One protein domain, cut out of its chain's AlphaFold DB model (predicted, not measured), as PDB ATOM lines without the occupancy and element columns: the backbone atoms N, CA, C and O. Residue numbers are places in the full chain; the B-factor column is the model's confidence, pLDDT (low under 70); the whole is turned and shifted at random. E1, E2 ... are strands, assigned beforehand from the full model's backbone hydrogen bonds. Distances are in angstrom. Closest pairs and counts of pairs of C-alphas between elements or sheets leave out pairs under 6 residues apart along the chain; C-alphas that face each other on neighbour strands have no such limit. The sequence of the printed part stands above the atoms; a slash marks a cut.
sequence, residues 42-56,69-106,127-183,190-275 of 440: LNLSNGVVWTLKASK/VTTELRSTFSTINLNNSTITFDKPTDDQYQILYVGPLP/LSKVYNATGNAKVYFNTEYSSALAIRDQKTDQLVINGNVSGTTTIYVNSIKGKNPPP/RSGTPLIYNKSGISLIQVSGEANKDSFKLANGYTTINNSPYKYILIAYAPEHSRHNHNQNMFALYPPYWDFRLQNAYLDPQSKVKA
ATOM      1  N   LEU A  42    -138.997  66.657-101.099       88.00
ATOM      2  CA  LEU A  42    -139.654  66.037 -99.949       88.00
ATOM      3  C   LEU A  42    -141.078  66.585 -99.808       88.00
ATOM      4  O   LEU A  42    -141.273  67.755 -99.485       88.00
ATOM      5  N   ASN A  43    -142.078  65.735-100.025       90.12
ATOM      6  CA  ASN A  43    -143.491  66.097 -99.919       90.12
ATOM      7  C   ASN A  43    -144.130  65.373 -98.731       90.12
ATOM      8  O   ASN A  43    -144.339  64.163 -98.785       90.12
ATOM      9  N   LEU A  44    -144.459  66.112 -97.673       91.69
ATOM     10  CA  LEU A  44    -145.101  65.584 -96.471       91.69
ATOM     11  C   LEU A  44    -146.509  66.170 -96.358       91.69
ATOM     12  O   LEU A  44    -146.685  67.391 -96.353       91.69
ATOM     13  N   SER A  45    -147.512  65.299 -96.284       91.31
ATOM     14  CA  SER A  45    -148.919  65.683 -96.158       91.31
ATOM     15  C   SER A  45    -149.662  64.788 -95.168       91.31
ATOM     16  O   SER A  45    -149.199  63.696 -94.851       91.31
ATOM     17  N   ASN A  46    -150.831  65.233 -94.702       89.75
ATOM     18  CA  ASN A  46    -151.787  64.409 -93.948       89.75
ATOM     19  C   ASN A  46    -151.255  63.832 -92.622       89.75
ATOM     20  O   ASN A  46    -151.491  62.669 -92.306       89.75
ATOM     21  N   GLY A  47    -150.560  64.641 -91.819       87.50
ATOM     22  CA  GLY A  47    -150.132  64.244 -90.473       87.50
ATOM     23  C   GLY A  47    -148.876  63.379 -90.434       87.50
ATOM     24  O   GLY A  47    -148.551  62.848 -89.374       87.50
ATOM     25  N   VAL A  48    -148.162  63.236 -91.555       90.94
ATOM     26  CA  VAL A  48    -146.918  62.462 -91.607       90.94
ATOM     27  C   VAL A  48    -145.866  63.084 -90.690       90.94
ATOM     28  O   VAL A  48    -145.685  64.304 -90.653       90.94
ATOM     29  N   VAL A  49    -145.152  62.225 -89.965       92.75
ATOM     30  CA  VAL A  49    -143.969  62.582 -89.180       92.75
ATOM     31  C   VAL A  49    -142.756  61.965 -89.863       92.75
ATOM     32  O   VAL A  49    -142.651  60.745 -89.946       92.75
ATOM     33  N   TRP A  50    -141.851  62.804 -90.359       93.19
ATOM     34  CA  TRP A  50    -140.581  62.368 -90.932       93.19
ATOM     35  C   TRP A  50    -139.445  62.664 -89.956       93.19
ATOM     36  O   TRP A  50    -139.287  63.805 -89.520       93.19
ATOM     37  N   THR A  51    -138.663  61.640 -89.621       90.12
ATOM     38  CA  THR A  51    -137.563  61.756 -88.660       90.12
ATOM     39  C   THR A  51    -136.215  61.709 -89.371       90.12
ATOM     40  O   THR A  51    -135.879  60.697 -89.988       90.12
ATOM     41  N   LEU A  52    -135.426  62.775 -89.242       88.31
ATOM     42  CA  LEU A  52    -134.046  62.839 -89.709       88.31
ATOM     43  C   LEU A  52    -133.116  62.210 -88.670       88.31
ATOM     44  O   LEU A  52    -133.064  62.679 -87.539       88.31
ATOM     45  N   LYS A  53    -132.366  61.174 -89.049       82.12
ATOM     46  CA  LYS A  53    -131.393  60.506 -88.171       82.12
ATOM     47  C   LYS A  53    -129.969  60.910 -88.532       82.12
ATOM     48  O   LYS A  53    -129.672  61.117 -89.706       82.12
ATOM     49  N   ALA A  54    -129.093  60.973 -87.531       69.19
ATOM     50  CA  ALA A  54    -127.659  61.117 -87.759       69.19
ATOM     51  C   ALA A  54    -127.114  59.895 -88.521       69.19
ATOM     52  O   ALA A  54    -127.540  58.761 -88.277       69.19
ATOM     53  N   SER A  55    -126.178  60.124 -89.444       58.25
ATOM     54  CA  SER A  55    -125.457  59.035 -90.104       58.25
ATOM     55  C   SER A  55    -124.562  58.320 -89.088       58.25
ATOM     56  O   SER A  55    -123.924  58.969 -88.260       58.25
ATOM     57  N   LYS A  56    -124.518  56.984 -89.129       52.44
ATOM     58  CA  LYS A  56    -123.552  56.202 -88.347       52.44
ATOM     59  C   LYS A  56    -122.273  56.080 -89.164       52.44
ATOM     60  O   LYS A  56    -122.322  55.569 -90.278       52.44
ATOM     61  N   VAL A  69    -116.297  66.782 -91.606       42.66
ATOM     62  CA  VAL A  69    -117.345  66.203 -90.726       42.66
ATOM     63  C   VAL A  69    -118.752  66.788 -90.966       42.66
ATOM     64  O   VAL A  69    -119.763  66.120 -90.783       42.66
ATOM     65  N   THR A  70    -118.841  68.028 -91.454       47.94
ATOM     66  CA  THR A  70    -120.094  68.721 -91.803       47.94
ATOM     67  C   THR A  70    -120.878  68.097 -92.965       47.94
ATOM     68  O   THR A  70    -122.023  68.477 -93.199       47.94
ATOM     69  N   THR A  71    -120.269  67.196 -93.735       51.28
ATOM     70  CA  THR A  71    -120.900  66.563 -94.905       51.28
ATOM     71  C   THR A  71    -121.715  65.328 -94.508       51.28
ATOM     72  O   THR A  71    -122.785  65.120 -95.065       51.28
ATOM     73  N   GLU A  72    -121.269  64.583 -93.489       53.81
ATOM     74  CA  GLU A  72    -121.869  63.315 -93.028       53.81
ATOM     75  C   GLU A  72    -123.182  63.503 -92.240       53.81
ATOM     76  O   GLU A  72    -124.010  62.598 -92.159       53.81
ATOM     77  N   LEU A  73    -123.402  64.693 -91.671       63.44
ATOM     78  CA  LEU A  73    -124.573  65.025 -90.841       63.44
ATOM     79  C   LEU A  73    -125.637  65.836 -91.590       63.44
ATOM     80  O   LEU A  73    -126.608  66.301 -90.989       63.44
ATOM     81  N   ARG A  74    -125.438  66.044 -92.894       75.88
ATOM     82  CA  ARG A  74    -126.275  66.901 -93.728       75.88
ATOM     83  C   ARG A  74    -127.161  66.068 -94.645       75.88
ATOM     84  O   ARG A  74    -126.668  65.360 -95.511       75.88
ATOM     85  N   SER A  75    -128.475  66.222 -94.512       81.69
ATOM     86  CA  SER A  75    -129.444  65.740 -95.505       81.69
ATOM     87  C   SER A  75    -129.876  66.883 -96.410       81.69
ATOM     88  O   SER A  75    -130.157  67.973 -95.920       81.69
ATOM     89  N   THR A  76    -129.927  66.644 -97.721       82.75
ATOM     90  CA  THR A  76    -130.172  67.687 -98.726       82.75
ATOM     91  C   THR A  76    -131.415  67.360 -99.546       82.75
ATOM     92  O   THR A  76    -131.552  66.247-100.044       82.75
ATOM     93  N   PHE A  77    -132.298  68.341 -99.733       85.12
ATOM     94  CA  PHE A  77    -133.422  68.267-100.668       85.12
ATOM     95  C   PHE A  77    -133.454  69.500-101.567       85.12
ATOM     96  O   PHE A  77    -133.148  70.602-101.131       85.12
ATOM     97  N   SER A  78    -133.888  69.350-102.815       84.00
ATOM     98  CA  SER A  78    -134.095  70.489-103.722       84.00
ATOM     99  C   SER A  78    -135.299  71.345-103.312       84.00
ATOM    100  O   SER A  78    -135.296  72.561-103.491       84.00
ATOM    101  N   THR A  79    -136.342  70.726-102.751       88.56
ATOM    102  CA  THR A  79    -137.562  71.399-102.288       88.56
ATOM    103  C   THR A  79    -138.222  70.602-101.164       88.56
ATOM    104  O   THR A  79    -138.217  69.373-101.191       88.56
ATOM    105  N   ILE A  80    -138.821  71.289-100.192       93.25
ATOM    106  CA  ILE A  80    -139.665  70.713 -99.144       93.25
ATOM    107  C   ILE A  80    -141.064  71.326 -99.224       93.25
ATOM    108  O   ILE A  80    -141.228  72.541 -99.125       93.25
ATOM    109  N   ASN A  81    -142.081  70.474 -99.321       94.25
ATOM    110  CA  ASN A  81    -143.482  70.839 -99.140       94.25
ATOM    111  C   ASN A  81    -143.995  70.176 -97.857       94.25
ATOM    112  O   ASN A  81    -144.139  68.955 -97.792       94.25
ATOM    113  N   LEU A  82    -144.255  70.986 -96.832       95.75
ATOM    114  CA  LEU A  82    -144.668  70.563 -95.500       95.75
ATOM    115  C   LEU A  82    -146.120  70.993 -95.250       95.75
ATOM    116  O   LEU A  82    -146.390  72.129 -94.866       95.75
ATOM    117  N   ASN A  83    -147.071  70.089 -95.480       95.81
ATOM    118  CA  ASN A  83    -148.503  70.346 -95.314       95.81
ATOM    119  C   ASN A  83    -149.065  69.532 -94.146       95.81
ATOM    120  O   ASN A  83    -149.078  68.303 -94.205       95.81
ATOM    121  N   ASN A  84    -149.547  70.189 -93.086       94.69
ATOM    122  CA  ASN A  84    -150.130  69.512 -91.915       94.69
ATOM    123  C   ASN A  84    -149.266  68.340 -91.403       94.69
ATOM    124  O   ASN A  84    -149.787  67.286 -91.055       94.69
ATOM    125  N   SER A  85    -147.945  68.491 -91.450       94.56
ATOM    126  CA  SER A  85    -146.976  67.410 -91.252       94.56
ATOM    127  C   SER A  85    -145.800  67.900 -90.420       94.56
ATOM    128  O   SER A  85    -145.632  69.103 -90.197       94.56
ATOM    129  N   THR A  86    -144.995  66.961 -89.937       97.06
ATOM    130  CA  THR A  86    -143.925  67.223 -88.978       97.06
ATOM    131  C   THR A  86    -142.590  66.703 -89.490       97.06
ATOM    132  O   THR A  86    -142.501  65.566 -89.946       97.06
ATOM    133  N   ILE A  87    -141.550  67.520 -89.357       96.69
ATOM    134  CA  ILE A  87    -140.153  67.094 -89.453       96.69
ATOM    135  C   ILE A  87    -139.586  67.033 -88.036       96.69
ATOM    136  O   ILE A  87    -139.722  67.987 -87.270       96.69
ATOM    137  N   THR A  88    -138.935  65.935 -87.686       95.94
ATOM    138  CA  THR A  88    -138.305  65.749 -86.378       95.94
ATOM    139  C   THR A  88    -136.846  65.393 -86.572       95.94
ATOM    140  O   THR A  88    -136.532  64.471 -87.311       95.94
ATOM    141  N   PHE A  89    -135.948  66.099 -85.900       93.06
ATOM    142  CA  PHE A  89    -134.561  65.671 -85.793       93.06
ATOM    143  C   PHE A  89    -134.452  64.617 -84.683       93.06
ATOM    144  O   PHE A  89    -134.959  64.819 -83.574       93.06
ATOM    145  N   ASP A  90    -133.859  63.464 -84.987       89.81
ATOM    146  CA  ASP A  90    -133.612  62.418 -83.996       89.81
ATOM    147  C   ASP A  90    -132.576  62.895 -82.973       89.81
ATOM    148  O   ASP A  90    -131.856  63.873 -83.179       89.81
ATOM    149  N   LYS A  91    -132.495  62.209 -81.836       87.62
ATOM    150  CA  LYS A  91    -131.539  62.574 -80.794       87.62
ATOM    151  C   LYS A  91    -130.109  62.589 -81.379       87.62
ATOM    152  O   LYS A  91    -129.719  61.615 -82.028       87.62
ATOM    153  N   PRO A  92    -129.303  63.639 -81.122       85.50
ATOM    154  CA  PRO A  92    -127.920  63.681 -81.571       85.50
ATOM    155  C   PRO A  92    -127.130  62.499 -81.007       85.50
ATOM    156  O   PRO A  92    -127.331  62.077 -79.863       85.50
ATOM    157  N   THR A  93    -126.235  61.971 -81.838       79.31
ATOM    158  CA  THR A  93    -125.324  60.862 -81.522       79.31
ATOM    159  C   THR A  93    -123.916  61.440 -81.408       79.31
ATOM    160  O   THR A  93    -123.566  62.295 -82.210       79.31
ATOM    161  N   ASP A  94    -123.137  61.053 -80.396       76.25
ATOM    162  CA  ASP A  94    -121.750  61.516 -80.189       76.25
ATOM    163  C   ASP A  94    -121.555  63.051 -80.254       76.25
ATOM    164  O   ASP A  94    -120.612  63.563 -80.855       76.25
ATOM    165  N   ASP A  95    -122.478  63.814 -79.651       75.69
ATOM    166  CA  ASP A  95    -122.520  65.289 -79.665       75.69
ATOM    167  C   ASP A  95    -122.591  65.930 -81.066       75.69
ATOM    168  O   ASP A  95    -122.261  67.115 -81.238       75.69
ATOM    169  N   GLN A  96    -123.039  65.161 -82.061       81.31
ATOM    170  CA  GLN A  96    -123.231  65.586 -83.441       81.31
ATOM    171  C   GLN A  96    -124.706  65.870 -83.742       81.31
ATOM    172  O   GLN A  96    -125.573  64.992 -83.692       81.31
ATOM    173  N   TYR A  97    -124.977  67.126 -84.082       88.25
ATOM    174  CA  TYR A  97    -126.299  67.620 -84.453       88.25
ATOM    175  C   TYR A  97    -126.461  67.609 -85.972       88.25
ATOM    176  O   TYR A  97    -125.475  67.742 -86.702       88.25
ATOM    177  N   GLN A  98    -127.688  67.414 -86.451       90.12
ATOM    178  CA  GLN A  98    -127.926  67.215 -87.879       90.12
ATOM    179  C   GLN A  98    -128.319  68.517 -88.580       90.12
ATOM    180  O   GLN A  98    -128.905  69.432 -87.999       90.12
ATOM    181  N   ILE A  99    -128.003  68.583 -89.872       89.62
ATOM    182  CA  ILE A  99    -128.301  69.724 -90.734       89.62
ATOM    183  C   ILE A  99    -129.263  69.261 -91.827       89.62
ATOM    184  O   ILE A  99    -128.963  68.346 -92.593       89.62
ATOM    185  N   LEU A 100    -130.410  69.920 -91.944       91.69
ATOM    186  CA  LEU A 100    -131.314  69.763 -93.077       91.69
ATOM    187  C   LEU A 100    -131.099  70.929 -94.041       91.69
ATOM    188  O   LEU A 100    -131.415  72.071 -93.714       91.69
ATOM    189  N   TYR A 101    -130.553  70.650 -95.219       89.56
ATOM    190  CA  TYR A 101    -130.327  71.632 -96.273       89.56
ATOM    191  C   TYR A 101    -131.421  71.543 -97.340       89.56
ATOM    192  O   TYR A 101    -131.779  70.453 -97.789       89.56
ATOM    193  N   VAL A 102    -131.942  72.690 -97.771       89.94
ATOM    194  CA  VAL A 102    -133.016  72.787 -98.764       89.94
ATOM    195  C   VAL A 102    -132.631  73.770 -99.859       89.94
ATOM    196  O   VAL A 102    -132.275  74.899 -99.553       89.94
ATOM    197  N   GLY A 103    -132.748  73.382-101.125       83.75
ATOM    198  CA  GLY A 103    -132.410  74.211-102.282       83.75
ATOM    199  C   GLY A 103    -131.123  73.768-102.986       83.75
ATOM    200  O   GLY A 103    -130.573  72.709-102.669       83.75
ATOM    201  N   PRO A 104    -130.643  74.535-103.981       76.50
ATOM    202  CA  PRO A 104    -129.463  74.167-104.748       76.50
ATOM    203  C   PRO A 104    -128.239  74.114-103.836       76.50
ATOM    204  O   PRO A 104    -128.003  75.031-103.048       76.50
ATOM    205  N   LEU A 105    -127.462  73.037-103.957       63.22
ATOM    206  CA  LEU A 105    -126.216  72.878-103.213       63.22
ATOM    207  C   LEU A 105    -125.258  74.045-103.504       63.22
ATOM    208  O   LEU A 105    -125.230  74.549-104.632       63.22
ATOM    209  N   PRO A 106    -124.454  74.470-102.514       55.72
ATOM    210  CA  PRO A 106    -123.424  75.469-102.745       55.72
ATOM    211  C   PRO A 106    -122.455  74.963-103.820       55.72
ATOM    212  O   PRO A 106    -121.947  73.846-103.712       55.72
ATOM    213  N   LEU A 127    -134.605  82.792-106.987       58.59
ATOM    214  CA  LEU A 127    -134.590  81.719-106.017       58.59
ATOM    215  C   LEU A 127    -136.018  81.193-105.986       58.59
ATOM    216  O   LEU A 127    -136.951  81.895-105.596       58.59
ATOM    217  N   SER A 128    -136.208  79.984-106.504       71.56
ATOM    218  CA  SER A 128    -137.511  79.343-106.502       71.56
ATOM    219  C   SER A 128    -137.978  79.176-105.058       71.56
ATOM    220  O   SER A 128    -137.180  79.135-104.118       71.56
ATOM    221  N   LYS A 129    -139.292  79.081-104.860       78.12
ATOM    222  CA  LYS A 129    -139.830  78.663-103.566       78.12
ATOM    223  C   LYS A 129    -139.406  77.218-103.319       78.12
ATOM    224  O   LYS A 129    -139.929  76.316-103.965       78.12
ATOM    225  N   VAL A 130    -138.445  77.026-102.422       89.94
ATOM    226  CA  VAL A 130    -137.862  75.713-102.103       89.94
ATOM    227  C   VAL A 130    -138.384  75.163-100.780       89.94
ATOM    228  O   VAL A 130    -138.219  73.982-100.509       89.94
ATOM    229  N   TYR A 131    -139.038  75.979 -99.953       95.81
ATOM    230  CA  TYR A 131    -139.670  75.522 -98.718       95.81
ATOM    231  C   TYR A 131    -141.078  76.098 -98.604       95.81
ATOM    232  O   TYR A 131    -141.259  77.313 -98.509       95.81
ATOM    233  N   ASN A 132    -142.080  75.224 -98.599       96.19
ATOM    234  CA  ASN A 132    -143.486  75.606 -98.558       96.19
ATOM    235  C   ASN A 132    -144.177  74.941 -97.369       96.19
ATOM    236  O   ASN A 132    -144.332  73.721 -97.342       96.19
ATOM    237  N   ALA A 133    -144.619  75.744 -96.407       97.31
ATOM    238  CA  ALA A 133    -145.339  75.286 -95.228       97.31
ATOM    239  C   ALA A 133    -146.817  75.674 -95.307       97.31
ATOM    240  O   ALA A 133    -147.161  76.831 -95.535       97.31
ATOM    241  N   THR A 134    -147.715  74.711 -95.106       95.56
ATOM    242  CA  THR A 134    -149.166  74.954 -95.105       95.56
ATOM    243  C   THR A 134    -149.854  74.194 -93.974       95.56
ATOM    244  O   THR A 134    -149.399  73.135 -93.536       95.56
ATOM    245  N   GLY A 135    -150.963  74.749 -93.479       95.00
ATOM    246  CA  GLY A 135    -151.690  74.182 -92.345       95.00
ATOM    247  C   GLY A 135    -150.826  74.095 -91.082       95.00
ATOM    248  O   GLY A 135    -150.095  75.023 -90.749       95.00
ATOM    249  N   ASN A 136    -150.905  72.971 -90.373       95.50
ATOM    250  CA  ASN A 136    -150.181  72.709 -89.130       95.50
ATOM    251  C   ASN A 136    -148.783  72.111 -89.385       95.50
ATOM    252  O   ASN A 136    -148.497  70.981 -88.983       95.50
ATOM    253  N   ALA A 137    -147.941  72.845 -90.112       97.75
ATOM    254  CA  ALA A 137    -146.559  72.469 -90.400       97.75
ATOM    255  C   ALA A 137    -145.669  72.622 -89.156       97.75
ATOM    256  O   ALA A 137    -145.683  73.674 -88.507       97.75
ATOM    257  N   LYS A 138    -144.885  71.591 -88.821       98.50
ATOM    258  CA  LYS A 138    -144.067  71.556 -87.598       98.50
ATOM    259  C   LYS A 138    -142.637  71.099 -87.852       98.50
ATOM    260  O   LYS A 138    -142.412  70.195 -88.654       98.50
ATOM    261  N   VAL A 139    -141.689  71.665 -87.109       98.38
ATOM    262  CA  VAL A 139    -140.304  71.173 -87.054       98.38
ATOM    263  C   VAL A 139    -139.836  71.083 -85.598       98.38
ATOM    264  O   VAL A 139    -139.994  72.044 -84.841       98.38
ATOM    265  N   TYR A 140    -139.273  69.938 -85.209       98.00
ATOM    266  CA  TYR A 140    -138.724  69.677 -83.875       98.00
ATOM    267  C   TYR A 140    -137.201  69.629 -83.922       98.00
ATOM    268  O   TYR A 140    -136.651  68.680 -84.469       98.00
ATOM    269  N   PHE A 141    -136.544  70.615 -83.318       97.44
ATOM    270  CA  PHE A 141    -135.086  70.702 -83.206       97.44
ATOM    271  C   PHE A 141    -134.611  70.179 -81.855       97.44
ATOM    272  O   PHE A 141    -135.273  70.407 -80.840       97.44
ATOM    273  N   ASN A 142    -133.422  69.591 -81.813       95.38
ATOM    274  CA  ASN A 142    -132.673  69.383 -80.587       95.38
ATOM    275  C   ASN A 142    -131.623  70.479 -80.414       95.38
ATOM    276  O   ASN A 142    -130.973  70.904 -81.369       95.38
ATOM    277  N   THR A 143    -131.443  70.943 -79.179       93.38
ATOM    278  CA  THR A 143    -130.476  72.001 -78.884       93.38
ATOM    279  C   THR A 143    -129.855  71.843 -77.502       93.38
ATOM    280  O   THR A 143    -130.542  71.562 -76.516       93.38
ATOM    281  N   GLU A 144    -128.558  72.094 -77.412       92.00
ATOM    282  CA  GLU A 144    -127.835  72.365 -76.179       92.00
ATOM    283  C   GLU A 144    -127.420  73.841 -76.158       92.00
ATOM    284  O   GLU A 144    -127.166  74.471 -77.191       92.00
ATOM    285  N   TYR A 145    -127.306  74.408 -74.956       88.69
ATOM    286  CA  TYR A 145    -126.792  75.760 -74.814       88.69
ATOM    287  C   TYR A 145    -125.381  75.901 -75.414       88.69
ATOM    288  O   TYR A 145    -124.385  75.440 -74.862       88.69
ATOM    289  N   SER A 146    -125.306  76.623 -76.528       86.69
ATOM    290  CA  SER A 146    -124.080  76.851 -77.303       86.69
ATOM    291  C   SER A 146    -124.056  78.257 -77.919       86.69
ATOM    292  O   SER A 146    -123.468  78.508 -78.969       86.69
ATOM    293  N   SER A 147    -124.727  79.197 -77.246       82.50
ATOM    294  CA  SER A 147    -124.831  80.595 -77.670       82.50
ATOM    295  C   SER A 147    -123.454  81.218 -77.903       82.50
ATOM    296  O   SER A 147    -122.535  81.016 -77.109       82.50
ATOM    297  N   ALA A 148    -123.356  82.040 -78.947       75.44
ATOM    298  CA  ALA A 148    -122.154  82.784 -79.333       75.44
ATOM    299  C   ALA A 148    -120.963  81.966 -79.852       75.44
ATOM    300  O   ALA A 148    -119.898  82.541 -80.087       75.44
ATOM    301  N   LEU A 149    -121.145  80.669 -80.103       82.06
ATOM    302  CA  LEU A 149    -120.185  79.877 -80.871       82.06
ATOM    303  C   LEU A 149    -120.326  80.138 -82.381       82.06
ATOM    304  O   LEU A 149    -121.348  80.666 -82.845       82.06
ATOM    305  N   ALA A 150    -119.290  79.782 -83.148       82.88
ATOM    306  CA  ALA A 150    -119.382  79.728 -84.606       82.88
ATOM    307  C   ALA A 150    -120.500  78.761 -85.020       82.88
ATOM    308  O   ALA A 150    -120.768  77.794 -84.315       82.88
ATOM    309  N   ILE A 151    -121.157  79.012 -86.149       82.88
ATOM    310  CA  ILE A 151    -122.356  78.279 -86.577       82.88
ATOM    311  C   ILE A 151    -122.147  76.761 -86.647       82.88
ATOM    312  O   ILE A 151    -123.056  76.011 -86.309       82.88
ATOM    313  N   ARG A 152    -120.935  76.319 -87.006       81.69
ATOM    314  CA  ARG A 152    -120.540  74.900 -87.076       81.69
ATOM    315  C   ARG A 152    -120.177  74.286 -85.720       81.69
ATOM    316  O   ARG A 152    -120.178  73.069 -85.593       81.69
ATOM    317  N   ASP A 153    -119.898  75.119 -84.723       84.75
ATOM    318  CA  ASP A 153    -119.586  74.700 -83.353       84.75
ATOM    319  C   ASP A 153    -120.827  74.745 -82.444       84.75
ATOM    320  O   ASP A 153    -120.784  74.293 -81.296       84.75
ATOM    321  N   GLN A 154    -121.938  75.312 -82.930       88.50
ATOM    322  CA  GLN A 154    -123.198  75.329 -82.199       88.50
ATOM    323  C   GLN A 154    -123.751  73.909 -82.071       88.50
ATOM    324  O   GLN A 154    -123.856  73.154 -83.033       88.50
ATOM    325  N   LYS A 155    -124.129  73.558 -80.847       91.25
ATOM    326  CA  LYS A 155    -124.696  72.263 -80.476       91.25
ATOM    327  C   LYS A 155    -126.206  72.316 -80.671       91.25
ATOM    328  O   LYS A 155    -126.967  72.425 -79.714       91.25
ATOM    329  N   THR A 156    -126.625  72.359 -81.930       93.00
ATOM    330  CA  THR A 156    -128.032  72.477 -82.305       93.00
ATOM    331  C   THR A 156    -128.284  71.866 -83.670       93.00
ATOM    332  O   THR A 156    -127.440  71.972 -84.558       93.00
ATOM    333  N   ASP A 157    -129.466  71.291 -83.850       94.88
ATOM    334  CA  ASP A 157    -129.943  70.947 -85.183       94.88
ATOM    335  C   ASP A 157    -130.206  72.229 -85.975       94.88
ATOM    336  O   ASP A 157    -130.584  73.259 -85.399       94.88
ATOM    337  N   GLN A 158    -129.998  72.170 -87.291       94.19
ATOM    338  CA  GLN A 158    -130.097  73.337 -88.167       94.19
ATOM    339  C   GLN A 158    -130.905  73.042 -89.428       94.19
ATOM    340  O   GLN A 158    -130.748  72.001 -90.063       94.19
ATOM    341  N   LEU A 159    -131.739  74.002 -89.823       96.00
ATOM    342  CA  LEU A 159    -132.452  74.019 -91.096       96.00
ATOM    343  C   LEU A 159    -131.895  75.151 -91.966       96.00
ATOM    344  O   LEU A 159    -132.070  76.329 -91.667       96.00
ATOM    345  N   VAL A 160    -131.225  74.805 -93.058       93.50
ATOM    346  CA  VAL A 160    -130.585  75.764 -93.964       93.50
ATOM    347  C   VAL A 160    -131.344  75.770 -95.284       93.50
ATOM    348  O   VAL A 160    -131.378  74.766 -95.985       93.50
ATOM    349  N   ILE A 161    -131.963  76.896 -95.629       93.31
ATOM    350  CA  ILE A 161    -132.832  77.034 -96.801       93.31
ATOM    351  C   ILE A 161    -132.182  77.991 -97.794       93.31
ATOM    352  O   ILE A 161    -132.187  79.210 -97.623       93.31
ATOM    353  N   ASN A 162    -131.620  77.435 -98.858       90.12
ATOM    354  CA  ASN A 162    -131.097  78.187 -99.980       90.12
ATOM    355  C   ASN A 162    -132.210  78.499-100.991       90.12
ATOM    356  O   ASN A 162    -132.325  77.864-102.035       90.12
ATOM    357  N   GLY A 163    -133.079  79.445-100.653       89.94
ATOM    358  CA  GLY A 163    -134.137  79.909-101.542       89.94
ATOM    359  C   GLY A 163    -135.303  80.546-100.800       89.94
ATOM    360  O   GLY A 163    -135.178  80.891 -99.627       89.94
ATOM    361  N   ASN A 164    -136.434  80.715-101.488       93.25
ATOM    362  CA  ASN A 164    -137.590  81.406-100.920       93.25
ATOM    363  C   ASN A 164    -138.442  80.464-100.053       93.25
ATOM    364  O   ASN A 164    -138.677  79.302-100.408       93.25
ATOM    365  N   VAL A 165    -138.940  81.003 -98.942       96.62
ATOM    366  CA  VAL A 165    -139.833  80.344 -97.982       96.62
ATOM    367  C   VAL A 165    -141.253  80.869 -98.163       96.62
ATOM    368  O   VAL A 165    -141.470  82.067 -98.338       96.62
ATOM    369  N   SER A 166    -142.248  79.986 -98.082       96.31
ATOM    370  CA  SER A 166    -143.657  80.381 -98.031       96.31
ATOM    371  C   SER A 166    -144.409  79.735 -96.869       96.31
ATOM    372  O   SER A 166    -144.128  78.601 -96.475       96.31
ATOM    373  N   GLY A 167    -145.380  80.478 -96.330       96.56
ATOM    374  CA  GLY A 167    -146.203  80.065 -95.196       96.56
ATOM    375  C   GLY A 167    -145.516  80.204 -93.836       96.56
ATOM    376  O   GLY A 167    -144.537  80.940 -93.689       96.56
ATOM    377  N   THR A 168    -146.071  79.513 -92.838       97.69
ATOM    378  CA  THR A 168    -145.605  79.546 -91.447       97.69
ATOM    379  C   THR A 168    -145.399  78.131 -90.922       97.69
ATOM    380  O   THR A 168    -146.286  77.286 -91.035       97.69
ATOM    381  N   THR A 169    -144.260  77.907 -90.275       98.56
ATOM    382  CA  THR A 169    -143.926  76.653 -89.598       98.56
ATOM    383  C   THR A 169    -143.850  76.867 -88.091       98.56
ATOM    384  O   THR A 169    -143.203  77.797 -87.601       98.56
ATOM    385  N   THR A 170    -144.481  75.965 -87.344       98.44
ATOM    386  CA  THR A 170    -144.395  75.929 -85.884       98.44
ATOM    387  C   THR A 170    -143.144  75.178 -85.439       98.44
ATOM    388  O   THR A 170    -142.900  74.043 -85.844       98.44
ATOM    389  N   ILE A 171    -142.357  75.800 -84.574       98.44
ATOM    390  CA  ILE A 171    -141.066  75.309 -84.110       98.44
ATOM    391  C   ILE A 171    -141.188  74.803 -82.684       98.44
ATOM    392  O   ILE A 171    -141.668  75.501 -81.786       98.44
ATOM    393  N   TYR A 172    -140.706  73.584 -82.486       97.62
ATOM    394  CA  TYR A 172    -140.523  72.963 -81.190       97.62
ATOM    395  C   TYR A 172    -139.033  72.770 -80.955       97.62
ATOM    396  O   TYR A 172    -138.294  72.377 -81.855       97.62
ATOM    397  N   VAL A 173    -138.594  73.057 -79.738       96.25
ATOM    398  CA  VAL A 173    -137.192  72.940 -79.350       96.25
ATOM    399  C   VAL A 173    -137.114  71.999 -78.165       96.25
ATOM    400  O   VAL A 173    -137.617  72.313 -77.086       96.25
ATOM    401  N   ASN A 174    -136.482  70.854 -78.377       94.44
ATOM    402  CA  ASN A 174    -136.107  69.919 -77.338       94.44
ATOM    403  C   ASN A 174    -134.741  70.323 -76.776       94.44
ATOM    404  O   ASN A 174    -133.729  70.278 -77.478       94.44
ATOM    405  N   SER A 175    -134.703  70.736 -75.510       90.31
ATOM    406  CA  SER A 175    -133.439  71.094 -74.875       90.31
ATOM    407  C   SER A 175    -132.746  69.863 -74.303       90.31
ATOM    408  O   SER A 175    -133.230  69.236 -73.361       90.31
ATOM    409  N   ILE A 176    -131.576  69.558 -74.849       87.25
ATOM    410  CA  ILE A 176    -130.694  68.508 -74.362       87.25
ATOM    411  C   ILE A 176    -129.866  69.061 -73.209       87.25
ATOM    412  O   ILE A 176    -129.365  70.189 -73.249       87.25
ATOM    413  N   LYS A 177    -129.753  68.256 -72.149       83.56
ATOM    414  CA  LYS A 177    -128.949  68.604 -70.984       83.56
ATOM    415  C   LYS A 177    -127.487  68.712 -71.400       83.56
ATOM    416  O   LYS A 177    -126.919  67.752 -71.902       83.56
ATOM    417  N   GLY A 178    -126.889  69.851 -71.096       77.88
ATOM    418  CA  GLY A 178    -125.498  70.122 -71.405       77.88
ATOM    419  C   GLY A 178    -124.957  71.263 -70.560       77.88
ATOM    420  O   GLY A 178    -125.345  71.408 -69.393       77.88
ATOM    421  N   LYS A 179    -124.067  72.081 -71.126       73.31
ATOM    422  CA  LYS A 179    -123.504  73.236 -70.412       73.31
ATOM    423  C   LYS A 179    -124.606  74.206 -69.986       73.31
ATOM    424  O   LYS A 179    -125.543  74.495 -70.726       73.31
ATOM    425  N   ASN A 180    -124.482  74.746 -68.776       69.88
ATOM    426  CA  ASN A 180    -125.390  75.792 -68.324       69.88
ATOM    427  C   ASN A 180    -125.071  77.120 -69.023       69.88
ATOM    428  O   ASN A 180    -123.893  77.433 -69.224       69.88
ATOM    429  N   PRO A 181    -126.092  77.941 -69.332       68.94
ATOM    430  CA  PRO A 181    -125.865  79.313 -69.752       68.94
ATOM    431  C   PRO A 181    -125.019  80.052 -68.706       68.94
ATOM    432  O   PRO A 181    -125.386  80.033 -67.528       68.94
ATOM    433  N   PRO A 182    -123.920  80.733 -69.084       66.94
ATOM    434  CA  PRO A 182    -123.182  81.554 -68.146       66.94
ATOM    435  C   PRO A 182    -124.099  82.665 -67.598       66.94
ATOM    436  O   PRO A 182    -124.986  83.150 -68.319       66.94
ATOM    437  N   PRO A 183    -123.877  83.115 -66.349       58.69
ATOM    438  CA  PRO A 183    -124.670  84.184 -65.739       58.69
ATOM    439  C   PRO A 183    -124.711  85.453 -66.607       58.69
ATOM    440  O   PRO A 183    -125.770  86.052 -66.775       58.69
ATOM    441  N   ARG A 190    -126.709  97.829 -76.797       51.28
ATOM    442  CA  ARG A 190    -127.234  98.783 -75.797       51.28
ATOM    443  C   ARG A 190    -128.352  99.714 -76.285       51.28
ATOM    444  O   ARG A 190    -128.767 100.597 -75.541       51.28
ATOM    445  N   SER A 191    -128.853  99.564 -77.501       46.47
ATOM    446  CA  SER A 191    -129.838 100.470 -78.092       46.47
ATOM    447  C   SER A 191    -131.291 100.075 -77.806       46.47
ATOM    448  O   SER A 191    -132.186 100.851 -78.121       46.47
ATOM    449  N   GLY A 192    -131.573  98.878 -77.267       44.16
ATOM    450  CA  GLY A 192    -132.958  98.383 -77.135       44.16
ATOM    451  C   GLY A 192    -133.686  98.229 -78.482       44.16
ATOM    452  O   GLY A 192    -134.848  97.831 -78.526       44.16
ATOM    453  N   THR A 193    -132.992  98.509 -79.587       42.53
ATOM    454  CA  THR A 193    -133.425  98.225 -80.948       42.53
ATOM    455  C   THR A 193    -132.880  96.853 -81.356       42.53
ATOM    456  O   THR A 193    -131.811  96.467 -80.884       42.53
ATOM    457  N   PRO A 194    -133.562  96.086 -82.228       39.25
ATOM    458  CA  PRO A 194    -133.122  94.752 -82.666       39.25
ATOM    459  C   PRO A 194    -131.769  94.698 -83.403       39.25
ATOM    460  O   PRO A 194    -131.399  93.651 -83.930       39.25
ATOM    461  N   LEU A 195    -131.045  95.812 -83.473       43.28
ATOM    462  CA  LEU A 195    -129.831  96.025 -84.242       43.28
ATOM    463  C   LEU A 195    -128.781  96.490 -83.220       43.28
ATOM    464  O   LEU A 195    -129.010  97.458 -82.507       43.28
ATOM    465  N   ILE A 196    -127.613  95.880 -83.052       44.91
ATOM    466  CA  ILE A 196    -126.726  95.299 -84.050       44.91
ATOM    467  C   ILE A 196    -125.992  94.103 -83.389       44.91
ATOM    468  O   ILE A 196    -125.657  94.126 -82.206       44.91
ATOM    469  N   TYR A 197    -125.730  93.060 -84.184       51.06
ATOM    470  CA  TYR A 197    -124.985  91.817 -83.912       51.06
ATOM    471  C   TYR A 197    -125.773  90.628 -83.321       51.06
ATOM    472  O   TYR A 197    -125.881  90.439 -82.113       51.06
ATOM    473  N   ASN A 198    -126.116  89.693 -84.208       56.22
ATOM    474  CA  ASN A 198    -126.344  88.259 -83.972       56.22
ATOM    475  C   ASN A 198    -125.085  87.527 -83.419       56.22
ATOM    476  O   ASN A 198    -124.677  86.477 -83.912       56.22
ATOM    477  N   LYS A 199    -124.412  88.090 -82.405       58.22
ATOM    478  CA  LYS A 199    -123.364  87.392 -81.636       58.22
ATOM    479  C   LYS A 199    -123.979  86.442 -80.620       58.22
ATOM    480  O   LYS A 199    -123.413  85.392 -80.376       58.22
ATOM    481  N   SER A 200    -125.103  86.811 -80.017       70.56
ATOM    482  CA  SER A 200    -125.805  85.995 -79.034       70.56
ATOM    483  C   SER A 200    -126.822  85.069 -79.701       70.56
ATOM    484  O   SER A 200    -127.315  85.324 -80.802       70.56
ATOM    485  N   GLY A 201    -127.128  83.970 -79.024       84.00
ATOM    486  CA  GLY A 201    -128.129  83.002 -79.445       84.00
ATOM    487  C   GLY A 201    -127.592  81.824 -80.231       84.00
ATOM    488  O   GLY A 201    -126.407  81.744 -80.555       84.00
ATOM    489  N   ILE A 202    -128.518  80.917 -80.503       90.88
ATOM    490  CA  ILE A 202    -128.314  79.664 -81.221       90.88
ATOM    491  C   ILE A 202    -129.121  79.765 -82.516       90.88
ATOM    492  O   ILE A 202    -130.326  80.003 -82.458       90.88
ATOM    493  N   SER A 203    -128.471  79.663 -83.670       92.62
ATOM    494  CA  SER A 203    -129.127  79.744 -84.978       92.62
ATOM    495  C   SER A 203    -129.784  78.406 -85.287       92.62
ATOM    496  O   SER A 203    -129.107  77.384 -85.350       92.62
ATOM    497  N   LEU A 204    -131.111  78.414 -85.424       95.75
ATOM    498  CA  LEU A 204    -131.879  77.213 -85.754       95.75
ATOM    499  C   LEU A 204    -132.145  77.133 -87.253       95.75
ATOM    500  O   LEU A 204    -132.098  76.051 -87.833       95.75
ATOM    501  N   ILE A 205    -132.471  78.270 -87.876       96.75
ATOM    502  CA  ILE A 205    -132.878  78.322 -89.281       96.75
ATOM    503  C   ILE A 205    -132.179  79.483 -89.984       96.75
ATOM    504  O   ILE A 205    -132.185  80.606 -89.476       96.75
ATOM    505  N   GLN A 206    -131.631  79.224 -91.171       94.06
ATOM    506  CA  GLN A 206    -131.091  80.252 -92.063       94.06
ATOM    507  C   GLN A 206    -131.796  80.211 -93.418       94.06
ATOM    508  O   GLN A 206    -132.032  79.125 -93.944       94.06
ATOM    509  N   VAL A 207    -132.115  81.374 -93.998       94.06
ATOM    510  CA  VAL A 207    -132.794  81.475 -95.305       94.06
ATOM    511  C   VAL A 207    -132.087  82.485 -96.203       94.06
ATOM    512  O   VAL A 207    -132.065  83.664 -95.869       94.06
ATOM    513  N   SER A 208    -131.529  82.062 -97.338       90.44
ATOM    514  CA  SER A 208    -130.838  82.977 -98.269       90.44
ATOM    515  C   SER A 208    -131.790  83.806 -99.143       90.44
ATOM    516  O   SER A 208    -131.398  84.849 -99.662       90.44
ATOM    517  N   GLY A 209    -133.028  83.340 -99.334       88.94
ATOM    518  CA  GLY A 209    -134.044  84.008-100.143       88.94
ATOM    519  C   GLY A 209    -135.058  84.810 -99.328       88.94
ATOM    520  O   GLY A 209    -134.813  85.238 -98.200       88.94
ATOM    521  N   GLU A 210    -136.231  85.017 -99.921       91.50
ATOM    522  CA  GLU A 210    -137.349  85.708 -99.281       91.50
ATOM    523  C   GLU A 210    -137.947  84.869 -98.145       91.50
ATOM    524  O   GLU A 210    -138.273  83.692 -98.317       91.50
ATOM    525  N   ALA A 211    -138.131  85.502 -96.990       94.44
ATOM    526  CA  ALA A 211    -138.879  84.994 -95.850       94.44
ATOM    527  C   ALA A 211    -139.516  86.176 -95.110       94.44
ATOM    528  O   ALA A 211    -139.145  87.331 -95.320       94.44
ATOM    529  N   ASN A 212    -140.458  85.879 -94.220       94.00
ATOM    530  CA  ASN A 212    -141.040  86.862 -93.315       94.00
ATOM    531  C   ASN A 212    -140.506  86.643 -91.899       94.00
ATOM    532  O   ASN A 212    -140.157  85.524 -91.515       94.00
ATOM    533  N   LYS A 213    -140.554  87.695 -91.070       93.25
ATOM    534  CA  LYS A 213    -140.235  87.628 -89.627       93.25
ATOM    535  C   LYS A 213    -140.993  86.503 -88.910       93.25
ATOM    536  O   LYS A 213    -140.560  86.009 -87.874       93.25
ATOM    537  N   ASP A 214    -142.143  86.134 -89.455       95.12
ATOM    538  CA  ASP A 214    -143.122  85.248 -88.864       95.12
ATOM    539  C   ASP A 214    -143.279  83.921 -89.649       95.12
ATOM    540  O   ASP A 214    -144.165  83.122 -89.344       95.12
ATOM    541  N   SER A 215    -142.374  83.645 -90.604       97.31
ATOM    542  CA  SER A 215    -142.279  82.361 -91.320       97.31
ATOM    543  C   SER A 215    -141.997  81.177 -90.389       97.31
ATOM    544  O   SER A 215    -142.403  80.054 -90.676       97.31
ATOM    545  N   PHE A 216    -141.351  81.421 -89.247       98.31
ATOM    546  CA  PHE A 216    -141.074  80.412 -88.230       98.31
ATOM    547  C   PHE A 216    -141.444  80.962 -86.851       98.31
ATOM    548  O   PHE A 216    -140.996  82.045 -86.471       98.31
ATOM    549  N   LYS A 217    -142.270  80.234 -86.093       97.25
ATOM    550  CA  LYS A 217    -142.775  80.663 -84.775       97.25
ATOM    551  C   LYS A 217    -142.630  79.544 -83.760       97.25
ATOM    552  O   LYS A 217    -142.977  78.409 -84.059       97.25
ATOM    553  N   LEU A 218    -142.175  79.844 -82.545       96.62
ATOM    554  CA  LEU A 218    -142.211  78.860 -81.457       96.62
ATOM    555  C   LEU A 218    -143.662  78.531 -81.097       96.62
ATOM    556  O   LEU A 218    -144.482  79.443 -81.005       96.62
ATOM    557  N   ALA A 219    -143.955  77.256 -80.828       92.69
ATOM    558  CA  ALA A 219    -145.310  76.774 -80.533       92.69
ATOM    559  C   ALA A 219    -146.043  77.574 -79.441       92.69
ATOM    560  O   ALA A 219    -147.222  77.868 -79.589       92.69
ATOM    561  N   ASN A 220    -145.326  77.972 -78.387       90.44
ATOM    562  CA  ASN A 220    -145.869  78.745 -77.264       90.44
ATOM    563  C   ASN A 220    -145.357  80.197 -77.246       90.44
ATOM    564  O   ASN A 220    -145.363  80.850 -76.205       90.44
ATOM    565  N   GLY A 221    -144.763  80.673 -78.346       92.50
ATOM    566  CA  GLY A 221    -144.015  81.936 -78.398       92.50
ATOM    567  C   GLY A 221    -142.676  81.920 -77.642       92.50
ATOM    568  O   GLY A 221    -141.837  82.790 -77.868       92.50
ATOM    569  N   TYR A 222    -142.436  80.917 -76.792       93.94
ATOM    570  CA  TYR A 222    -141.178  80.704 -76.087       93.94
ATOM    571  C   TYR A 222    -140.872  79.221 -75.840       93.94
ATOM    572  O   TYR A 222    -141.729  78.352 -75.987       93.94
ATOM    573  N   THR A 223    -139.639  78.953 -75.419       93.94
ATOM    574  CA  THR A 223    -139.178  77.675 -74.867       93.94
ATOM    575  C   THR A 223    -138.235  77.925 -73.680       93.94
ATOM    576  O   THR A 223    -137.940  79.075 -73.342       93.94
ATOM    577  N   THR A 224    -137.762  76.861 -73.038       92.06
ATOM    578  CA  THR A 224    -136.705  76.900 -72.023       92.06
ATOM    579  C   THR A 224    -135.527  76.048 -72.474       92.06
ATOM    580  O   THR A 224    -135.689  75.053 -73.179       92.06
ATOM    581  N   ILE A 225    -134.323  76.434 -72.055       89.19
ATOM    582  CA  ILE A 225    -133.117  75.620 -72.234       89.19
ATOM    583  C   ILE A 225    -132.707  75.048 -70.878       89.19
ATOM    584  O   ILE A 225    -132.682  75.778 -69.886       89.19
ATOM    585  N   ASN A 226    -132.391  73.756 -70.834       85.19
ATOM    586  CA  ASN A 226    -131.909  73.005 -69.675       85.19
ATOM    587  C   ASN A 226    -132.798  73.138 -68.425       85.19
ATOM    588  O   ASN A 226    -132.301  73.293 -67.311       85.19
ATOM    589  N   ASN A 227    -134.122  73.162 -68.617       82.00
ATOM    590  CA  ASN A 227    -135.117  73.414 -67.565       82.00
ATOM    591  C   ASN A 227    -134.881  74.717 -66.777       82.00
ATOM    592  O   ASN A 227    -135.347  74.859 -65.646       82.00
ATOM    593  N   SER A 228    -134.156  75.675 -67.362       88.12
ATOM    594  CA  SER A 228    -133.936  76.976 -66.742       88.12
ATOM    595  C   SER A 228    -135.251  77.757 -66.638       88.12
ATOM    596  O   SER A 228    -136.165  77.566 -67.447       88.12
ATOM    597  N   PRO A 229    -135.361  78.670 -65.660       91.44
ATOM    598  CA  PRO A 229    -136.576  79.449 -65.452       91.44
ATOM    599  C   PRO A 229    -136.730  80.594 -66.469       91.44
ATOM    600  O   PRO A 229    -137.664  81.385 -66.357       91.44
ATOM    601  N   TYR A 230    -135.815  80.712 -67.436       92.00
ATOM    602  CA  TYR A 230    -135.730  81.840 -68.353       92.00
ATOM    603  C   TYR A 230    -136.435  81.557 -69.673       92.00
ATOM    604  O   TYR A 230    -136.342  80.464 -70.238       92.00
ATOM    605  N   LYS A 231    -137.128  82.577 -70.171       92.38
ATOM    606  CA  LYS A 231    -137.827  82.556 -71.447       92.38
ATOM    607  C   LYS A 231    -136.809  82.676 -72.582       92.38
ATOM    608  O   LYS A 231    -136.090  83.670 -72.665       92.38
ATOM    609  N   TYR A 232    -136.794  81.699 -73.483       92.75
ATOM    610  CA  TYR A 232    -136.097  81.794 -74.762       92.75
ATOM    611  C   TYR A 232    -137.105  82.006 -75.891       92.75
ATOM    612  O   TYR A 232    -138.074  81.260 -75.997       92.75
ATOM    613  N   ILE A 233    -136.873  83.011 -76.730       93.94
ATOM    614  CA  ILE A 233    -137.710  83.374 -77.878       93.94
ATOM    615  C   ILE A 233    -136.934  83.188 -79.185       93.94
ATOM    616  O   ILE A 233    -135.701  83.200 -79.191       93.94
ATOM    617  N   LEU A 234    -137.660  83.026 -80.291       94.19
ATOM    618  CA  LEU A 234    -137.077  82.962 -81.629       94.19
ATOM    619  C   LEU A 234    -137.062  84.369 -82.232       94.19
ATOM    620  O   LEU A 234    -138.113  84.943 -82.511       94.19
ATOM    621  N   ILE A 235    -135.868  84.929 -82.401       91.31
ATOM    622  CA  ILE A 235    -135.654  86.246 -82.998       91.31
ATOM    623  C   ILE A 235    -135.271  86.048 -84.462       91.31
ATOM    624  O   ILE A 235    -134.288  85.371 -84.751       91.31
ATOM    625  N   ALA A 236    -136.035  86.654 -85.366       91.44
ATOM    626  CA  ALA A 236    -135.731  86.685 -86.789       91.44
ATOM    627  C   ALA A 236    -134.893  87.928 -87.119       91.44
ATOM    628  O   ALA A 236    -135.386  89.055 -87.011       91.44
ATOM    629  N   TYR A 237    -133.641  87.717 -87.513       88.25
ATOM    630  CA  TYR A 237    -132.786  88.750 -88.091       88.25
ATOM    631  C   TYR A 237    -132.977  88.767 -89.599       88.25
ATOM    632  O   TYR A 237    -132.823  87.737 -90.252       88.25
ATOM    633  N   ALA A 238    -133.334  89.930 -90.133       87.56
ATOM    634  CA  ALA A 238    -133.465  90.143 -91.566       87.56
ATOM    635  C   ALA A 238    -132.083  90.205 -92.254       87.56
ATOM    636  O   ALA A 238    -131.089  90.475 -91.572       87.56
ATOM    637  N   PRO A 239    -131.994  89.969 -93.578       86.31
ATOM    638  CA  PRO A 239    -130.735  89.874 -94.317       86.31
ATOM    639  C   PRO A 239    -129.760  91.025 -94.086       86.31
ATOM    640  O   PRO A 239    -128.571  90.797 -93.885       86.31
ATOM    641  N   GLU A 240    -130.258  92.256 -94.035       78.00
ATOM    642  CA  GLU A 240    -129.466  93.461 -93.793       78.00
ATOM    643  C   GLU A 240    -128.885  93.546 -92.367       78.00
ATOM    644  O   GLU A 240    -127.936  94.288 -92.114       78.00
ATOM    645  N   HIS A 241    -129.420  92.752 -91.439       71.50
ATOM    646  CA  HIS A 241    -129.053  92.722 -90.024       71.50
ATOM    647  C   HIS A 241    -128.352  91.420 -89.601       71.50
ATOM    648  O   HIS A 241    -127.827  91.329 -88.485       71.50
ATOM    649  N   SER A 242    -128.305  90.423 -90.486       64.94
ATOM    650  CA  SER A 242    -127.558  89.181 -90.303       64.94
ATOM    651  C   SER A 242    -126.057  89.380 -90.532       64.94
ATOM    652  O   SER A 242    -125.611  90.218 -91.318       64.94
ATOM    653  N   ARG A 243    -125.223  88.602 -89.829       65.19
ATOM    654  CA  ARG A 243    -123.764  88.638 -90.032       65.19
ATOM    655  C   ARG A 243    -123.345  87.837 -91.250       65.19
ATOM    656  O   ARG A 243    -123.350  86.618 -91.230       65.19
ATOM    657  N   HIS A 244    -122.766  88.527 -92.215       58.06
ATOM    658  CA  HIS A 244    -122.176  87.943 -93.418       58.06
ATOM    659  C   HIS A 244    -120.759  87.371 -93.200       58.06
ATOM    660  O   HIS A 244    -120.009  87.218 -94.158       58.06
ATOM    661  N   ASN A 245    -120.342  87.099 -91.955       61.00
ATOM    662  CA  ASN A 245    -119.002  86.564 -91.701       61.00
ATOM    663  C   ASN A 245    -118.973  85.031 -91.817       61.00
ATOM    664  O   ASN A 245    -119.953  84.349 -91.518       61.00
ATOM    665  N   HIS A 246    -117.822  84.489 -92.220       59.47
ATOM    666  CA  HIS A 246    -117.641  83.059 -92.499       59.47
ATOM    667  C   HIS A 246    -117.986  82.135 -91.320       59.47
ATOM    668  O   HIS A 246    -118.378  80.992 -91.518       59.47
ATOM    669  N   ASN A 247    -117.903  82.643 -90.089       71.50
ATOM    670  CA  ASN A 247    -118.193  81.877 -88.879       71.50
ATOM    671  C   ASN A 247    -119.681  81.811 -88.516       71.50
ATOM    672  O   ASN A 247    -120.010  81.157 -87.530       71.50
ATOM    673  N   GLN A 248    -120.576  82.509 -89.221       77.50
ATOM    674  CA  GLN A 248    -122.009  82.544 -88.891       77.50
ATOM    675  C   GLN A 248    -122.935  82.229 -90.075       77.50
ATOM    676  O   GLN A 248    -124.144  82.122 -89.872       77.50
ATOM    677  N   ASN A 249    -122.386  82.041 -91.276       81.12
ATOM    678  CA  ASN A 249    -123.136  81.807 -92.506       81.12
ATOM    679  C   ASN A 249    -122.955  80.355 -92.991       81.12
ATOM    680  O   ASN A 249    -121.828  79.870 -93.088       81.12
ATOM    681  N   MET A 250    -124.060  79.664 -93.290       80.94
ATOM    682  CA  MET A 250    -124.062  78.293 -93.825       80.94
ATOM    683  C   MET A 250    -124.092  78.225 -95.362       80.94
ATOM    684  O   MET A 250    -124.031  77.131 -95.927       80.94
ATOM    685  N   PHE A 251    -124.184  79.365 -96.051       78.94
ATOM    686  CA  PHE A 251    -124.229  79.473 -97.509       78.94
ATOM    687  C   PHE A 251    -122.849  79.795 -98.098       78.94
ATOM    688  O   PHE A 251    -122.106  80.624 -97.569       78.94
ATOM    689  N   ALA A 252    -122.521  79.180 -99.238       66.25
ATOM    690  CA  ALA A 252    -121.364  79.592-100.033       66.25
ATOM    691  C   ALA A 252    -121.600  80.976-100.651       66.25
ATOM    692  O   ALA A 252    -122.744  81.367-100.879       66.25
ATOM    693  N   LEU A 253    -120.515  81.704-100.935       66.12
ATOM    694  CA  LEU A 253    -120.532  83.064-101.508       66.12
ATOM    695  C   LEU A 253    -121.159  84.141-100.600       66.12
ATOM    696  O   LEU A 253    -121.317  85.283-101.021       66.12
ATOM    697  N   TYR A 254    -121.474  83.788 -99.351       69.88
ATOM    698  CA  TYR A 254    -121.922  84.687 -98.287       69.88
ATOM    699  C   TYR A 254    -123.061  85.659 -98.667       69.88
ATOM    700  O   TYR A 254    -122.956  86.853 -98.366       69.88
ATOM    701  N   PRO A 255    -124.165  85.192 -99.291       76.19
ATOM    702  CA  PRO A 255    -125.302  86.056 -99.581       76.19
ATOM    703  C   PRO A 255    -125.919  86.606 -98.285       76.19
ATOM    704  O   PRO A 255    -125.808  85.963 -97.232       76.19
ATOM    705  N   PRO A 256    -126.613  87.754 -98.349       83.19
ATOM    706  CA  PRO A 256    -127.527  88.168 -97.294       83.19
ATOM    707  C   PRO A 256    -128.588  87.109 -97.020       83.19
ATOM    708  O   PRO A 256    -129.096  86.484 -97.946       83.19
ATOM    709  N   TYR A 257    -128.907  86.892 -95.744       88.25
ATOM    710  CA  TYR A 257    -129.778  85.799 -95.323       88.25
ATOM    711  C   TYR A 257    -130.567  86.137 -94.057       88.25
ATOM    712  O   TYR A 257    -130.080  86.844 -93.180       88.25
ATOM    713  N   TRP A 258    -131.769  85.590 -93.918       92.44
ATOM    714  CA  TRP A 258    -132.490  85.597 -92.650       92.44
ATOM    715  C   TRP A 258    -131.864  84.613 -91.665       92.44
ATOM    716  O   TRP A 258    -131.591  83.474 -92.037       92.44
ATOM    717  N   ASP A 259    -131.701  85.016 -90.408       91.75
ATOM    718  CA  ASP A 259    -131.194  84.165 -89.325       91.75
ATOM    719  C   ASP A 259    -132.221  84.112 -88.186       91.75
ATOM    720  O   ASP A 259    -132.470  85.110 -87.505       91.75
ATOM    721  N   PHE A 260    -132.843  82.952 -87.979       94.25
ATOM    722  CA  PHE A 260    -133.798  82.731 -86.897       94.25
ATOM    723  C   PHE A 260    -133.071  82.105 -85.710       94.25
ATOM    724  O   PHE A 260    -132.749  80.911 -85.695       94.25
ATOM    725  N   ARG A 261    -132.821  82.931 -84.691       92.50
ATOM    726  CA  ARG A 261    -132.018  82.567 -83.523       92.50
ATOM    727  C   ARG A 261    -132.830  82.432 -82.260       92.50
ATOM    728  O   ARG A 261    -133.573  83.337 -81.884       92.50
ATOM    729  N   LEU A 262    -132.587  81.350 -81.538       93.00
ATOM    730  CA  LEU A 262    -133.077  81.159 -80.188       93.00
ATOM    731  C   LEU A 262    -132.238  81.978 -79.198       93.00
ATOM    732  O   LEU A 262    -131.023  81.791 -79.095       93.00
ATOM    733  N   GLN A 263    -132.881  82.885 -78.462       89.12
ATOM    734  CA  GLN A 263    -132.225  83.812 -77.533       89.12
ATOM    735  C   GLN A 263    -133.040  84.038 -76.268       89.12
ATOM    736  O   GLN A 263    -134.257  83.898 -76.281       89.12
ATOM    737  N   ASN A 264    -132.367  84.425 -75.180       87.81
ATOM    738  CA  ASN A 264    -133.061  84.871 -73.974       87.81
ATOM    739  C   ASN A 264    -133.918  86.099 -74.300       87.81
ATOM    740  O   ASN A 264    -133.439  87.045 -74.924       87.81
ATOM    741  N   ALA A 265    -135.157  86.099 -73.823       89.00
ATOM    742  CA  ALA A 265    -135.909  87.328 -73.651       89.00
ATOM    743  C   ALA A 265    -135.405  88.056 -72.396       89.00
ATOM    744  O   ALA A 265    -134.934  87.427 -71.446       89.00
ATOM    745  N   TYR A 266    -135.520  89.379 -72.385       86.50
ATOM    746  CA  TYR A 266    -135.100  90.235 -71.278       86.50
ATOM    747  C   TYR A 266    -136.270  91.125 -70.857       86.50
ATOM    748  O   TYR A 266    -136.979  91.633 -71.720       86.50
ATOM    749  N   LEU A 267    -136.470  91.294 -69.546       85.50
ATOM    750  CA  LEU A 267    -137.379  92.311 -68.998       85.50
ATOM    751  C   LEU A 267    -136.774  93.699 -69.179       85.50
ATOM    752  O   LEU A 267    -137.451  94.631 -69.595       85.50
ATOM    753  N   ASP A 268    -135.475  93.797 -68.904       82.12
ATOM    754  CA  ASP A 268    -134.672  94.970 -69.193       82.12
ATOM    755  C   ASP A 268    -133.330  94.525 -69.793       82.12
ATOM    756  O   ASP A 268    -132.479  93.968 -69.083       82.12
ATOM    757  N   PRO A 269    -133.123  94.743 -71.104       74.75
ATOM    758  CA  PRO A 269    -131.844  94.490 -71.752       74.75
ATOM    759  C   PRO A 269    -130.689  95.307 -71.152       74.75
ATOM    760  O   PRO A 269    -129.564  94.807 -71.122       74.75
ATOM    761  N   GLN A 270    -130.944  96.523 -70.643       76.06
ATOM    762  CA  GLN A 270    -129.898  97.409 -70.109       76.06
ATOM    763  C   GLN A 270    -129.305  96.844 -68.820       76.06
ATOM    764  O   GLN A 270    -128.088  96.676 -68.703       76.06
ATOM    765  N   SER A 271    -130.175  96.464 -67.883       76.25
ATOM    766  CA  SER A 271    -129.785  95.846 -66.612       76.25
ATOM    767  C   SER A 271    -129.545  94.335 -66.722       76.25
ATOM    768  O   SER A 271    -129.231  93.685 -65.727       76.25
ATOM    769  N   LYS A 272    -129.647  93.761 -67.931       80.56
ATOM    770  CA  LYS A 272    -129.426  92.333 -68.233       80.56
ATOM    771  C   LYS A 272    -130.365  91.390 -67.477       80.56
ATOM    772  O   LYS A 272    -130.019  90.232 -67.227       80.56
ATOM    773  N   VAL A 273    -131.561  91.862 -67.140       85.00
ATOM    774  CA  VAL A 273    -132.554  91.067 -66.417       85.00
ATOM    775  C   VAL A 273    -133.281  90.177 -67.412       85.00
ATOM    776  O   VAL A 273    -134.043  90.651 -68.253       85.00
ATOM    777  N   LYS A 274    -133.027  88.871 -67.336       88.19
ATOM    778  CA  LYS A 274    -133.669  87.878 -68.201       88.19
ATOM    779  C   LYS A 274    -135.150  87.762 -67.851       88.19
ATOM    780  O   LYS A 274    -135.525  87.757 -66.685       88.19
ATOM    781  N   ALA A 275    -135.995  87.613 -68.857       91.19
ATOM    782  CA  ALA A 275    -137.404  87.342 -68.639       91.19
ATOM    783  C   ALA A 275    -137.593  85.919 -68.117       91.19
ATOM    784  O   ALA A 275    -137.033  84.961 -68.658       91.19
TER     785      ALA A 275
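AT A GLANCE: This is residues 42 to 56, 69 to 106, 127 to 183 and 190 to 275 of the 440 residues of the protein "Autotransporter domain-containing protein" of Bartonella sp. 1-1C (UniProt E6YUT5). With little regular structure, the printed part winds as a solenoid, strands of its turns stacked into three walls, one extended by the hairpin E14 and E15. Its sheets run E3 E6 E9 E12 E15 E14, mixed, and E2 E5 E8 E11 E13 and E1 E4 E7 E10, all parallel. Sixteen strands and no named helix make it all strand, with under half of the 196 printed residues in them; it is compact, radius of gyration of the C-alphas 15.9 A, spans 46 by 35 by 33 A.

IN THESE COORDINATES: Find C-alpha 42 at (-139.654, 66.037, -99.949), beginning E1, residues 42-44; then come E2 49-52, E3 74-77, E4 79-83, E5 86-89, E6 99-102, E7 129-134, E8 138-143, E9 158-161, E10 164-166, E11 169-175, E12 202-207, E13 216-218, E14 232-237, E15 258-264 and E16 266-268, ending with C-alpha 268 at (-134.672, 94.970, -69.193).

HOW THE PARTS SIT: Sheets E3 to E14 and E2 to E13 form a sandwich, face to face, best planes 38 degrees apart. In parallel E4 and E7, N 80 and O 130, 2.8 A apart, are within hydrogen-bond range. E16 pairs with no named strand.

THE WHOLE: Cuts after residues 56, 106 and 183 leave C-alpha gaps of 12.0, 13.2 and 17.9 A. E14 to E15 is a long link. The pLDDT is under 70 in 33 printed residues, among them residues 190 to 199.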